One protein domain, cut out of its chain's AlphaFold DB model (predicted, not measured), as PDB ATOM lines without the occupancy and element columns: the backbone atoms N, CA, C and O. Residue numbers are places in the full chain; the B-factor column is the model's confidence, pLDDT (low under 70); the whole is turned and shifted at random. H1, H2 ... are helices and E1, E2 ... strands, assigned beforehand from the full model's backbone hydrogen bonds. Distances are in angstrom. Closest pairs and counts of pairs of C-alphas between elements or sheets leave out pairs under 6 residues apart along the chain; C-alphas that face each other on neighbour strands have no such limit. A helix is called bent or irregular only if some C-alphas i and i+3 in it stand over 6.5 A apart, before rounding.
ATOM      1  N   ARG A  24     143.357  89.947 185.786       50.38
ATOM      2  CA  ARG A  24     144.683  90.062 185.149       50.38
ATOM      3  C   ARG A  24     144.648  89.981 183.626       50.38
ATOM      4  O   ARG A  24     145.411  90.691 182.984       50.38
ATOM      5  N   ASP A  25     143.781  89.157 183.045       54.12
ATOM      6  CA  ASP A  25     143.824  88.911 181.597       54.12
ATOM      7  C   ASP A  25     143.276  90.098 180.783       54.12
ATOM      8  O   ASP A  25     143.812  90.423 179.725       54.12
ATOM      9  N   ALA A  26     142.254  90.793 181.297       57.47
ATOM     10  CA  ALA A  26     141.679  91.981 180.656       57.47
ATOM     11  C   ALA A  26     142.553  93.234 180.846       57.47
ATOM     12  O   ALA A  26     142.683  94.043 179.928       57.47
ATOM     13  N   GLU A  27     143.193  93.378 182.012       58.84
ATOM     14  CA  GLU A  27     144.170  94.445 182.273       58.84
ATOM     15  C   GLU A  27     145.437  94.259 181.421       58.84
ATOM     16  O   GLU A  27     145.926  95.193 180.790       58.84
ATOM     17  N   GLN A  28     145.936  93.027 181.289       62.97
ATOM     18  CA  GLN A  28     147.060  92.746 180.393       62.97
ATOM     19  C   GLN A  28     146.709  92.983 178.919       62.97
ATOM     20  O   GLN A  28     147.576  93.422 178.156       62.97
ATOM     21  N   SER A  29     145.458  92.733 178.509       74.69
ATOM     22  CA  SER A  29     145.030  92.984 177.131       74.69
ATOM     23  C   SER A  29     145.016  94.479 176.813       74.69
ATOM     24  O   SER A  29     145.538  94.880 175.773       74.69
ATOM     25  N   ILE A  30     144.490  95.314 177.719       84.75
ATOM     26  CA  ILE A  30     144.411  96.761 177.490       84.75
ATOM     27  C   ILE A  30     145.793  97.419 177.551       84.75
ATOM     28  O   ILE A  30     146.114  98.248 176.702       84.75
ATOM     29  N   HIS A  31     146.666  96.988 178.468       87.81
ATOM     30  CA  HIS A  31     148.037  97.499 178.547       87.81
ATOM     31  C   HIS A  31     148.814  97.220 177.259       87.81
ATOM     32  O   HIS A  31     149.539  98.087 176.770       87.81
ATOM     33  N   ARG A  32     148.613  96.045 176.653       85.31
ATOM     34  CA  ARG A  32     149.244  95.707 175.377       85.31
ATOM     35  C   ARG A  32     148.725  96.567 174.226       85.31
ATOM     36  O   ARG A  32     149.536  97.084 173.463       85.31
ATOM     37  N   GLU A  33     147.411  96.782 174.147       87.31
ATOM     38  CA  GLU A  33     146.808  97.684 173.153       87.31
ATOM     39  C   GLU A  33     147.360  99.114 173.266       87.31
ATOM     40  O   GLU A  33     147.620  99.765 172.252       87.31
ATOM     41  N   LEU A  34     147.586  99.600 174.489       88.31
ATOM     42  CA  LEU A  34     148.164 100.922 174.725       88.31
ATOM     43  C   LEU A  34     149.631 101.002 174.297       88.31
ATOM     44  O   LEU A  34     150.031 101.993 173.682       88.31
ATOM     45  N   ILE A  35     150.425  99.963 174.576       89.12
ATOM     46  CA  ILE A  35     151.824  99.899 174.131       89.12
ATOM     47  C   ILE A  35     151.888  99.881 172.605       89.12
ATOM     48  O   ILE A  35     152.621 100.676 172.018       89.12
ATOM     49  N   ASP A  36     151.093  99.031 171.955       87.75
ATOM     50  CA  ASP A  36     151.067  98.940 170.496       87.75
ATOM     51  C   ASP A  36     150.642 100.275 169.868       87.75
ATOM     52  O   ASP A  36     151.258 100.736 168.903       87.75
ATOM     53  N   TYR A  37     149.660 100.957 170.462       87.31
ATOM     54  CA  TYR A  37     149.231 102.280 170.017       87.31
ATOM     55  C   TYR A  37     150.326 103.349 170.161       87.31
ATOM     56  O   TYR A  37     150.582 104.104 169.215       87.31
ATOM     57  N   ALA A  38     151.001 103.398 171.313       86.75
ATOM     58  CA  ALA A  38     152.080 104.348 171.578       86.75
ATOM     59  C   ALA A  38     153.276 104.133 170.635       86.75
ATOM     60  O   ALA A  38     153.877 105.088 170.137       86.75
ATOM     61  N   VAL A  39     153.590 102.868 170.347       87.12
ATOM     62  CA  VAL A  39     154.746 102.450 169.547       87.12
ATOM     63  C   VAL A  39     154.481 102.516 168.042       87.12
ATOM     64  O   VAL A  39     155.437 102.607 167.270       87.12
ATOM     65  N   ALA A  40     153.228 102.504 167.582       78.94
ATOM     66  CA  ALA A  40     152.882 102.442 166.158       78.94
ATOM     67  C   ALA A  40     153.421 103.614 165.306       78.94
ATOM     68  O   ALA A  40     153.513 103.476 164.086       78.94
ATOM     69  N   SER A  41     153.800 104.751 165.906       70.88
ATOM     70  CA  SER A  41     154.255 105.959 165.192       70.88
ATOM     71  C   SER A  41     155.199 106.832 166.046       70.88
ATOM     72  O   SER A  41     155.636 106.426 167.117       70.88
ATOM     73  N   CYS A  42     155.467 108.069 165.616       69.19
ATOM     74  CA  CYS A  42     156.146 109.131 166.373       69.19
ATOM     75  C   CYS A  42     155.372 109.626 167.616       69.19
ATOM     76  O   CYS A  42     155.835 110.533 168.305       69.19
ATOM     77  N   ARG A  43     154.217 109.022 167.930       80.25
ATOM     78  CA  ARG A  43     153.390 109.336 169.108       80.25
ATOM     79  C   ARG A  43     154.136 109.129 170.421       80.25
ATOM     80  O   ARG A  43     153.827 109.813 171.386       80.25
ATOM     81  N   LEU A  44     155.137 108.247 170.430       82.50
ATOM     82  CA  LEU A  44     155.957 107.951 171.601       82.50
ATOM     83  C   LEU A  44     156.589 109.201 172.246       82.50
ATOM     84  O   LEU A  44     156.784 109.223 173.453       82.50
ATOM     85  N   PHE A  45     156.870 110.252 171.469       79.44
ATOM     86  CA  PHE A  45     157.438 111.509 171.982       79.44
ATOM     87  C   PHE A  45     156.411 112.436 172.655       79.44
ATOM     88  O   PHE A  45     156.785 113.433 173.263       79.44
ATOM     89  N   TYR A  46     155.122 112.116 172.542       84.62
ATOM     90  CA  TYR A  46     154.009 112.936 173.028       84.62
ATOM     91  C   TYR A  46     153.038 112.131 173.902       84.62
ATOM     92  O   TYR A  46     151.909 112.551 174.128       84.62
ATOM     93  N   ILE A  47     153.447 110.955 174.394       86.44
ATOM     94  CA  ILE A  47     152.594 110.060 175.202       86.44
ATOM     95  C   ILE A  47     152.099 110.705 176.500       86.44
ATOM     96  O   ILE A  47     151.089 110.264 177.039       86.44
ATOM     97  N   GLN A  48     152.783 111.745 176.980       84.75
ATOM     98  CA  GLN A  48     152.381 112.557 178.126       84.75
ATOM     99  C   GLN A  48     151.169 113.455 177.846       84.75
ATOM    100  O   GLN A  48     150.482 113.883 178.774       84.75
ATOM    101  N   ASP A  49     150.890 113.745 176.575       85.19
ATOM    102  CA  ASP A  49     149.843 114.671 176.172       85.19
ATOM    103  C   ASP A  49     148.557 113.913 175.836       85.19
ATOM    104  O   ASP A  49     148.519 113.037 174.973       85.19
ATOM    105  N   ALA A  50     147.440 114.300 176.457       84.62
ATOM    106  CA  ALA A  50     146.133 113.691 176.187       84.62
ATOM    107  C   ALA A  50     145.688 113.831 174.712       84.62
ATOM    108  O   ALA A  50     144.805 113.105 174.252       84.62
ATOM    109  N   SER A  51     146.275 114.765 173.952       82.94
ATOM    110  CA  SER A  51     146.046 114.911 172.510       82.94
ATOM    111  C   SER A  51     146.562 113.717 171.708       82.94
ATOM    112  O   SER A  51     145.913 113.346 170.727       82.94
ATOM    113  N   ALA A  52     147.658 113.085 172.139       83.94
ATOM    114  CA  ALA A  52     148.250 111.930 171.468       83.94
ATOM    115  C   ALA A  52     147.340 110.691 171.505       83.94
ATOM    116  O   ALA A  52     147.475 109.811 170.658       83.94
ATOM    117  N   TRP A  53     146.378 110.662 172.432       85.12
ATOM    118  CA  TRP A  53     145.453 109.552 172.668       85.12
ATOM    119  C   TRP A  53     144.073 109.737 172.023       85.12
ATOM    120  O   TRP A  53     143.216 108.870 172.149       85.12
ATOM    121  N   LYS A  54     143.828 110.841 171.301       85.00
ATOM    122  CA  LYS A  54     142.513 111.140 170.689       85.00
ATOM    123  C   LYS A  54     142.012 110.086 169.706       85.00
ATOM    124  O   LYS A  54     140.809 109.967 169.504       85.00
ATOM    125  N   GLU A  55     142.924 109.370 169.057       82.75
ATOM    126  CA  GLU A  55     142.576 108.351 168.061       82.75
ATOM    127  C   GLU A  55     142.628 106.938 168.637       82.75
ATOM    128  O   GLU A  55     142.426 105.976 167.897       82.75
ATOM    129  N   TRP A  56     142.944 106.808 169.926       84.38
ATOM    130  CA  TRP A  56     142.956 105.518 170.582       84.38
ATOM    131  C   TRP A  56     141.524 105.009 170.713       84.38
ATOM    132  O   TRP A  56     140.607 105.740 171.090       84.38
ATOM    133  N   LYS A  57     141.335 103.747 170.340       81.81
ATOM    134  CA  LYS A  57     140.069 103.030 170.427       81.81
ATOM    135  C   LYS A  57     140.378 101.607 170.845       81.81
ATOM    136  O   LYS A  57     141.309 101.009 170.311       81.81
ATOM    137  N   THR A  58     139.560 101.071 171.736       81.94
ATOM    138  CA  THR A  58     139.642  99.678 172.165       81.94
ATOM    139  C   THR A  58     138.381  98.925 171.767       81.94
ATOM    140  O   THR A  58     137.280  99.481 171.727       81.94
ATOM    141  N   ASN A  59     138.544  97.640 171.466       75.75
ATOM    142  CA  ASN A  59     137.414  96.737 171.266       75.75
ATOM    143  C   ASN A  59     136.874  96.203 172.603       75.75
ATOM    144  O   ASN A  59     135.745  95.703 172.641       75.75
ATOM    145  N   ASN A  60     137.642  96.351 173.691       78.06
ATOM    146  CA  ASN A  60     137.280  95.894 175.026       78.06
ATOM    147  C   ASN A  60     136.179  96.778 175.630       78.06
ATOM    148  O   ASN A  60     136.380  97.964 175.882       78.06
ATOM    149  N   GLU A  61     135.008  96.186 175.867       74.38
ATOM    150  CA  GLU A  61     133.812  96.878 176.360       74.38
ATOM    151  C   GLU A  61     134.019  97.564 177.706       74.38
ATOM    152  O   GLU A  61     133.462  98.636 177.918       74.38
ATOM    153  N   ALA A  62     134.880  97.012 178.564       72.94
ATOM    154  CA  ALA A  62     135.160  97.575 179.883       72.94
ATOM    155  C   ALA A  62     135.907  98.922 179.835       72.94
ATOM    156  O   ALA A  62     135.903  99.653 180.820       72.94
ATOM    157  N   PHE A  63     136.541  99.256 178.705       75.25
ATOM    158  CA  PHE A  63     137.427 100.417 178.579       75.25
ATOM    159  C   PHE A  63     137.036 101.370 177.434       75.25
ATOM    160  O   PHE A  63     137.780 102.304 177.137       75.25
ATOM    161  N   ARG A  64     135.872 101.171 176.790       76.19
ATOM    162  CA  ARG A  64     135.392 102.050 175.699       76.19
ATOM    163  C   ARG A  64     135.035 103.461 176.163       76.19
ATOM    164  O   ARG A  64     135.133 104.388 175.364       76.19
ATOM    165  N   ASP A  65     134.655 103.609 177.428       80.19
ATOM    166  CA  ASP A  65     134.189 104.880 177.991       80.19
ATOM    167  C   ASP A  65     135.328 105.749 178.551       80.19
ATOM    168  O   ASP A  65     135.078 106.859 179.023       80.19
ATOM    169  N   LEU A  66     136.581 105.278 178.485       82.75
ATOM    170  CA  LEU A  66     137.727 106.040 178.973       82.75
ATOM    171  C   LEU A  66     137.943 107.305 178.140       82.75
ATOM    172  O   LEU A  66     138.093 107.279 176.914       82.75
ATOM    173  N   THR A  67     138.044 108.434 178.828       87.50
ATOM    174  CA  THR A  67     138.457 109.698 178.227       87.50
ATOM    175  C   THR A  67     139.938 109.664 177.862       87.50
ATOM    176  O   THR A  67     140.749 108.975 178.478       87.50
ATOM    177  N   THR A  68     140.352 110.493 176.902       86.94
ATOM    178  CA  THR A  68     141.766 110.564 176.488       86.94
ATOM    179  C   THR A  68     142.717 110.940 177.629       86.94
ATOM    180  O   THR A  68     143.894 110.585 177.592       86.94
ATOM    181  N   LYS A  69     142.220 111.649 178.651       86.88
ATOM    182  CA  LYS A  69     142.981 111.973 179.864       86.88
ATOM    183  C   LYS A  69     143.183 110.750 180.750       86.88
ATOM    184  O   LYS A  69     144.282 110.572 181.258       86.88
ATOM    185  N   GLU A  70     142.155 109.926 180.915       86.94
ATOM    186  CA  GLU A  70     142.232 108.693 181.706       86.94
ATOM    187  C   GLU A  70     143.119 107.660 181.019       86.94
ATOM    188  O   GLU A  70     143.963 107.062 181.673       86.94
ATOM    189  N   VAL A  71     143.015 107.529 179.694       87.94
ATOM    190  CA  VAL A  71     143.905 106.672 178.895       87.94
ATOM    191  C   VAL A  71     145.363 107.112 179.035       87.94
ATOM    192  O   VAL A  71     146.239 106.290 179.299       87.94
ATOM    193  N   CYS A  72     145.623 108.417 178.901       89.44
ATOM    194  CA  CYS A  72     146.955 108.982 179.100       89.44
ATOM    195  C   CYS A  72     147.471 108.697 180.517       89.44
ATOM    196  O   CYS A  72     148.585 108.209 180.687       89.44
ATOM    197  N   HIS A  73     146.643 108.951 181.533       89.38
ATOM    198  CA  HIS A  73     147.000 108.710 182.925       89.38
ATOM    199  C   HIS A  73     147.360 107.242 183.169       89.38
ATOM    200  O   HIS A  73     148.461 106.970 183.636       89.38
ATOM    201  N   LEU A  74     146.490 106.321 182.751       88.94
ATOM    202  CA  LEU A  74     146.669 104.879 182.899       88.94
ATOM    203  C   LEU A  74     147.943 104.387 182.200       88.94
ATOM    204  O   LEU A  74     148.695 103.588 182.754       88.94
ATOM    205  N   PHE A  75     148.253 104.913 181.013       90.69
ATOM    206  CA  PHE A  75     149.509 104.571 180.353       90.69
ATOM    207  C   PHE A  75     150.731 105.039 181.152       90.69
ATOM    208  O   PHE A  75     151.676 104.272 181.332       90.69
ATOM    209  N   LEU A  76     150.729 106.280 181.646       89.81
ATOM    210  CA  LEU A  76     151.870 106.853 182.366       89.81
ATOM    211  C   LEU A  76     152.095 106.220 183.745       89.81
ATOM    212  O   LEU A  76     153.247 106.130 184.175       89.81
ATOM    213  N   THR A  77     151.031 105.816 184.443       87.62
ATOM    214  CA  THR A  77     151.118 105.283 185.812       87.62
ATOM    215  C   THR A  77     151.232 103.768 185.864       87.62
ATOM    216  O   THR A  77     152.012 103.259 186.666       87.62
ATOM    217  N   ASP A  78     150.513 103.050 185.002       86.75
ATOM    218  CA  ASP A  78     150.322 101.605 185.174       86.75
ATOM    219  C   ASP A  78     151.130 100.816 184.139       86.75
ATOM    220  O   ASP A  78     151.743  99.791 184.448       86.75
ATOM    221  N   VAL A  79     151.195 101.324 182.907       88.69
ATOM    222  CA  VAL A  79     151.874 100.641 181.797       88.69
ATOM    223  C   VAL A  79     153.360 100.986 181.754       88.69
ATOM    224  O   VAL A  79     154.213 100.096 181.710       88.69
ATOM    225  N   LEU A  80     153.685 102.278 181.777       89.88
ATOM    226  CA  LEU A  80     155.038 102.782 181.558       89.88
ATOM    227  C   LEU A  80     156.064 102.276 182.596       89.88
ATOM    228  O   LEU A  80     157.154 101.866 182.181       89.88
ATOM    229  N   PRO A  81     155.764 102.209 183.911       90.56
ATOM    230  CA  PRO A  81     156.743 101.762 184.909       90.56
ATOM    231  C   PRO A  81     157.059 100.266 184.868       90.56
ATOM    232  O   PRO A  81     158.107  99.857 185.365       90.56
ATOM    233  N   GLN A  82     156.168  99.461 184.281       89.44
ATOM    234  CA  GLN A  82     156.281  97.999 184.193       89.44
ATOM    235  C   GLN A  82     156.516  97.524 182.752       89.44
ATOM    236  O   GLN A  82     156.345  96.349 182.436       89.44
ATOM    237  N   LEU A  83     156.900  98.431 181.859       86.81
ATOM    238  CA  LEU A  83     156.993  98.213 180.420       86.81
ATOM    239  C   LEU A  83     157.892  97.028 180.005       86.81
ATOM    240  O   LEU A  83     157.609  96.361 179.011       86.81
ATOM    241  N   ASP A  84     158.928  96.714 180.786       85.38
ATOM    242  CA  ASP A  84     159.834  95.581 180.547       85.38
ATOM    243  C   ASP A  84     159.229  94.221 180.941       85.38
ATOM    244  O   ASP A  84     159.734  93.177 180.529       85.38
ATOM    245  N   THR A  85     158.160  94.215 181.746       85.94
ATOM    246  CA  THR A  85     157.464  92.988 182.177       85.94
ATOM    247  C   THR A  85     156.562  92.424 181.075       85.94
ATOM    248  O   THR A  85     156.234  91.236 181.079       85.94
ATOM    249  N   TYR A  86     156.203  93.253 180.089       85.06
ATOM    250  CA  TYR A  86     155.376  92.856 178.957       85.06
ATOM    251  C   TYR A  86     156.204  92.162 177.873       85.06
ATOM    252  O   TYR A  86     157.321  92.556 177.532       85.06
ATOM    253  N   GLN A  87     155.618  91.138 177.249       84.12
ATOM    254  CA  GLN A  87     156.223  90.481 176.093       84.12
ATOM    255  C   GLN A  87     156.037  91.324 174.825       84.12
ATOM    256  O   GLN A  87     155.048  91.197 174.091       84.12
ATOM    257  N   LEU A  88     157.020  92.189 174.575       85.62
ATOM    258  CA  LEU A  88     157.062  93.097 173.430       85.62
ATOM    259  C   LEU A  88     157.902  92.541 172.280       85.62
ATOM    260  O   LEU A  88     158.921  91.871 172.500       85.62
ATOM    261  N   THR A  89     157.494  92.878 171.053       87.12
ATOM    262  CA  THR A  89     158.270  92.608 169.836       87.12
ATOM    263  C   THR A  89     159.588  93.386 169.853       87.12
ATOM    264  O   THR A  89     159.698  94.435 170.491       87.12
ATOM    265  N   GLU A  90     160.601  92.894 169.138       85.69
ATOM    266  CA  GLU A  90     161.920  93.542 169.100       85.69
ATOM    267  C   GLU A  90     161.838  94.981 168.563       85.69
ATOM    268  O   GLU A  90     162.423  95.898 169.137       85.69
ATOM    269  N   MET A  91     161.020  95.210 167.528       85.50
ATOM    270  CA  MET A  91     160.770  96.551 166.992       85.50
ATOM    271  C   MET A  91     160.172  97.485 168.056       85.50
ATOM    272  O   MET A  91     160.585  98.641 168.161       85.50
ATOM    273  N   ALA A  92     159.223  96.993 168.858       85.31
ATOM    274  CA  ALA A  92     158.607  97.794 169.905       85.31
ATOM    275  C   ALA A  92     159.609  98.170 170.998       85.31
ATOM    276  O   ALA A  92     159.686  99.338 171.373       85.31
ATOM    277  N   ARG A  93     160.452  97.227 171.438       86.25
ATOM    278  CA  ARG A  93     161.519  97.512 172.412       86.25
ATOM    279  C   ARG A  93     162.501  98.554 171.896       86.25
ATOM    280  O   ARG A  93     162.864  99.463 172.635       86.25
ATOM    281  N   GLN A  94     162.921  98.446 170.635       86.19
ATOM    282  CA  GLN A  94     163.841  99.412 170.031       86.19
ATOM    283  C   GLN A  94     163.236 100.813 169.956       86.19
ATOM    284  O   GLN A  94     163.918 101.785 170.267       86.19
ATOM    285  N   ARG A  95     161.949 100.928 169.607       85.88
ATOM    286  CA  ARG A  95     161.245 102.217 169.633       85.88
ATOM    287  C   ARG A  95     161.132 102.761 171.052       85.88
ATOM    288  O   ARG A  95     161.408 103.931 171.259       85.88
ATOM    289  N   LEU A  96     160.809 101.921 172.032       87.00
ATOM    290  CA  LEU A  96     160.677 102.327 173.434       87.00
ATOM    291  C   LEU A  96     161.998 102.808 174.048       87.00
ATOM    292  O   LEU A  96     161.966 103.682 174.906       87.00
ATOM    293  N   LYS A  97     163.155 102.342 173.557       86.69
ATOM    294  CA  LYS A  97     164.470 102.917 173.911       86.69
ATOM    295  C   LYS A  97     164.630 104.384 173.499       86.69
ATOM    296  O   LYS A  97     165.477 105.074 174.044       86.69
ATOM    297  N   LEU A  98     163.814 104.907 172.580       85.69
ATOM    298  CA  LEU A  98     163.834 106.339 172.257       85.69
ATOM    299  C   LEU A  98     163.360 107.208 173.431       85.69
ATOM    300  O   LEU A  98     163.675 108.395 173.460       85.69
ATOM    301  N   LEU A  99     162.666 106.625 174.417       86.38
ATOM    302  CA  LEU A  99     162.335 107.318 175.662       86.38
ATOM    303  C   LEU A  99     163.584 107.671 176.482       86.38
ATOM    304  O   LEU A  99     163.537 108.658 177.207       86.38
ATOM    305  N   ASP A 100     164.708 106.958 176.314       84.88
ATOM    306  CA  ASP A 100     165.989 107.312 176.948       84.88
ATOM    307  C   ASP A 100     166.501 108.693 176.494       84.88
ATOM    308  O   ASP A 100     167.268 109.345 177.202       84.88
ATOM    309  N   LEU A 101     166.081 109.152 175.310       81.81
ATOM    310  CA  LEU A 101     166.438 110.466 174.769       81.81
ATOM    311  C   LEU A 101     165.472 111.570 175.210       81.81
ATOM    312  O   LEU A 101     165.749 112.751 174.989       81.81
ATOM    313  N   HIS A 102     164.321 111.214 175.778       80.50
ATOM    314  CA  HIS A 102     163.269 112.174 176.064       80.50
ATOM    315  C   HIS A 102     163.463 112.795 177.459       80.50
ATOM    316  O   HIS A 102     163.465 112.077 178.457       80.50
ATOM    317  N   PRO A 103     163.552 114.133 177.574       77.25
ATOM    318  CA  PRO A 103     163.977 114.805 178.807       77.25
ATOM    319  C   PRO A 103     163.036 114.598 180.003       77.25
ATOM    320  O   PRO A 103     163.452 114.775 181.144       77.25
ATOM    321  N   PHE A 104     161.773 114.242 179.756       83.81
ATOM    322  CA  PHE A 104     160.768 114.027 180.806       83.81
ATOM    323  C   PHE A 104     160.557 112.564 181.196       83.81
ATOM    324  O   PHE A 104     159.702 112.283 182.035       83.81
ATOM    325  N   PHE A 105     161.301 111.627 180.608       87.12
ATOM    326  CA  PHE A 105     161.219 110.218 180.976       87.12
ATOM    327  C   PHE A 105     162.543 109.757 181.569       87.12
ATOM    328  O   PHE A 105     163.620 110.094 181.088       87.12
ATOM    329  N   LYS A 106     162.456 108.989 182.652       87.19
ATOM    330  CA  LYS A 106     163.618 108.384 183.305       87.19
ATOM    331  C   LYS A 106     163.445 106.880 183.326       87.19
ATOM    332  O   LYS A 106     162.360 106.382 183.627       87.19
ATOM    333  N   ARG A 107     164.517 106.157 183.014       88.38
ATOM    334  CA  ARG A 107     164.545 104.699 183.120       88.38
ATOM    335  C   ARG A 107     164.390 104.294 184.589       88.38
ATOM    336  O   ARG A 107     165.102 104.804 185.452       88.38
ATOM    337  N   VAL A 108     163.474 103.371 184.858       86.00
ATOM    338  CA  VAL A 108     163.283 102.728 186.168       86.00
ATOM    339  C   VAL A 108     163.466 101.220 186.026       86.00
ATOM    340  O   VAL A 108     163.569 100.707 184.914       86.00
ATOM    341  N   GLY A 109     163.536 100.494 187.145       83.25
ATOM    342  CA  GLY A 109     163.959  99.087 187.158       83.25
ATOM    343  C   GLY A 109     163.185  98.143 186.227       83.25
ATOM    344  O   GLY A 109     163.756  97.145 185.802       83.25
ATOM    345  N   GLN A 110     161.922  98.446 185.909       87.50
ATOM    346  CA  GLN A 110     161.069  97.621 185.043       87.50
ATOM    347  C   GLN A 110     160.427  98.405 183.885       87.50
ATOM    348  O   GLN A 110     159.467  97.924 183.287       87.50
ATOM    349  N   GLY A 111     160.915  99.605 183.554       90.31
ATOM    350  CA  GLY A 111     160.286 100.434 182.526       90.31
ATOM    351  C   GLY A 111     160.760 101.883 182.544       90.31
ATOM    352  O   GLY A 111     161.954 102.157 182.678       90.31
ATOM    353  N   TYR A 112     159.825 102.819 182.405       90.12
ATOM    354  CA  TYR A 112     160.081 104.257 182.454       90.12
ATOM    355  C   TYR A 112     159.107 104.957 183.395       90.12
ATOM    356  O   TYR A 112     157.968 104.539 183.576       90.12
ATOM    357  N   GLN A 113     159.558 106.057 183.976       90.19
ATOM    358  CA  GLN A 113     158.726 106.938 184.775       90.19
ATOM    359  C   GLN A 113     158.670 108.307 184.112       90.19
ATOM    360  O   GLN A 113     159.705 108.867 183.737       90.19
ATOM    361  N   TYR A 114     157.460 108.851 184.001       88.19
ATOM    362  CA  TYR A 114     157.274 110.251 183.656       88.19
ATOM    363  C   TYR A 114     157.686 111.119 184.844       88.19
ATOM    364  O   TYR A 114     157.071 111.082 185.910       88.19
ATOM    365  N   ALA A 115     158.760 111.871 184.660       82.62
ATOM    366  CA  ALA A 115     159.319 112.786 185.635       82.62
ATOM    367  C   ALA A 115     159.562 114.120 184.920       82.62
ATOM    368  O   ALA A 115     160.685 114.366 184.469       82.62
ATOM    369  N   PRO A 116     158.520 114.960 184.761       74.88
ATOM    370  CA  PRO A 116     158.691 116.284 184.191       74.88
ATOM    371  C   PRO A 116     159.651 117.053 185.094       74.88
ATOM    372  O   PRO A 116     159.346 117.361 186.246       74.88
ATOM    373  N   ASP A 117     160.851 117.300 184.585       66.38
ATOM    374  CA  ASP A 117     161.850 118.076 185.296       66.38
ATOM    375  C   ASP A 117     161.457 119.555 185.194       66.38
ATOM    376  O   ASP A 117     161.769 120.248 184.218       66.38
ATOM    377  N   CYS A 118     160.693 120.019 186.188       57.50
ATOM    378  CA  CYS A 118     160.260 121.409 186.308       57.50
ATOM    379  C   CYS A 118     161.452 122.384 186.277       57.50
ATOM    380  O   CYS A 118     161.313 123.504 185.779       57.50
ATOM    381  N   ASP A 119     162.633 121.949 186.733       58.22
ATOM    382  CA  ASP A 119     163.842 122.770 186.736       58.22
ATOM    383  C   ASP A 119     164.443 122.899 185.331       58.22
ATOM    384  O   ASP A 119     165.014 123.939 184.990       58.22
ATOM    385  N   LEU A 120     164.277 121.891 184.470       59.47
ATOM    386  CA  LEU A 120     164.729 121.958 183.080       59.47
ATOM    387  C   LEU A 120     163.914 122.988 182.285       59.47
ATOM    388  O   LEU A 120     164.492 123.828 181.600       59.47
ATOM    389  N   ALA A 121     162.585 122.985 182.426       52.53
ATOM    390  CA  ALA A 121     161.721 123.984 181.792       52.53
ATOM    391  C   ALA A 121     162.029 125.408 182.295       52.53
ATOM    392  O   ALA A 121     162.097 126.343 181.495       52.53
TER     393      ALA A 121
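This is residues 24 to 121 of the 252 residues of an uncharacterized protein of Drosophila erecta (UniProt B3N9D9). A small two-strand hairpin, E1 and E2, packs on the later part of a kinked helix, H4, and on the end of H5, while H1 crosses H4 at a wide angle. The bare stretch 54 to 67 lies at one end of the longest axis and the short helix H6 at the other. The printed part has 98 residues, mostly helix, in the order H1 H2 H3 H4 H5 E1 E2 H6. The whole is compact, with a radius of gyration of the C-alphas of 13.0 A, and spans 40 by 27 by 23 A, only just elongated.

E1, residues 105 to 108, and E2, residues 111 to 114, form an antiparallel hairpin, with N 106 and O 113 3.0 A apart and N 113 and O 106 2.8 A apart. H4, residues 68 to 85, comes closest to E2 at the C-alphas of Pro 81 and Gly 111, 4.5 A. H4 has a kink of 46 degrees near residue 79 and is irregular, C-alphas 81 and 84 being 8.2 A apart. H1, residues 24 to 39, touches H4 with residues 31 to 35 alone, about perpendicular at 80 degrees; the closest C-alphas are those of His 31 and Val 79, 5.9 A. H5, residues 90 to 101, touches H1 at Val 39 and Ala 92, C-alphas 6.1 A apart. H2, residues 42 to 46, only just touches H5, with 3 pairs of C-alphas within 8 A, the closest Phe 45 and Leu 99, 7.4 A. H3, residues 50 to 53, touches H4, closest at the C-alphas of Ala 50 and Lys 69, 5.1 A. H6, residues 118 to 121, touches no helix. Each O i to N i+4 pair is within hydrogen-bond range in H1, against 9 of 14 in H4, 4 of 8 in H5 and 0 of 1 in H2, where 2 of 2 O i to N i+3 pairs are; H3 and H6 are too short for an i+4 pair.

H4 measures 24.2 A, H1 22.3 A and H5 18.4 A; E1 measures 9.3 A and E2 10.3 A. H1 begins at C-alpha 24, (144.683, 90.062, 185.149), and H6 ends at C-alpha 121, (161.721, 123.984, 181.792).

The farthest C-alphas, of Glu 61 and Asp 119, are 41.0 A apart. The printed part has no cut, and the one long link joins H3 to H4. The pLDDT is under 70 at residues 24 to 28, 42 and 117 to 121.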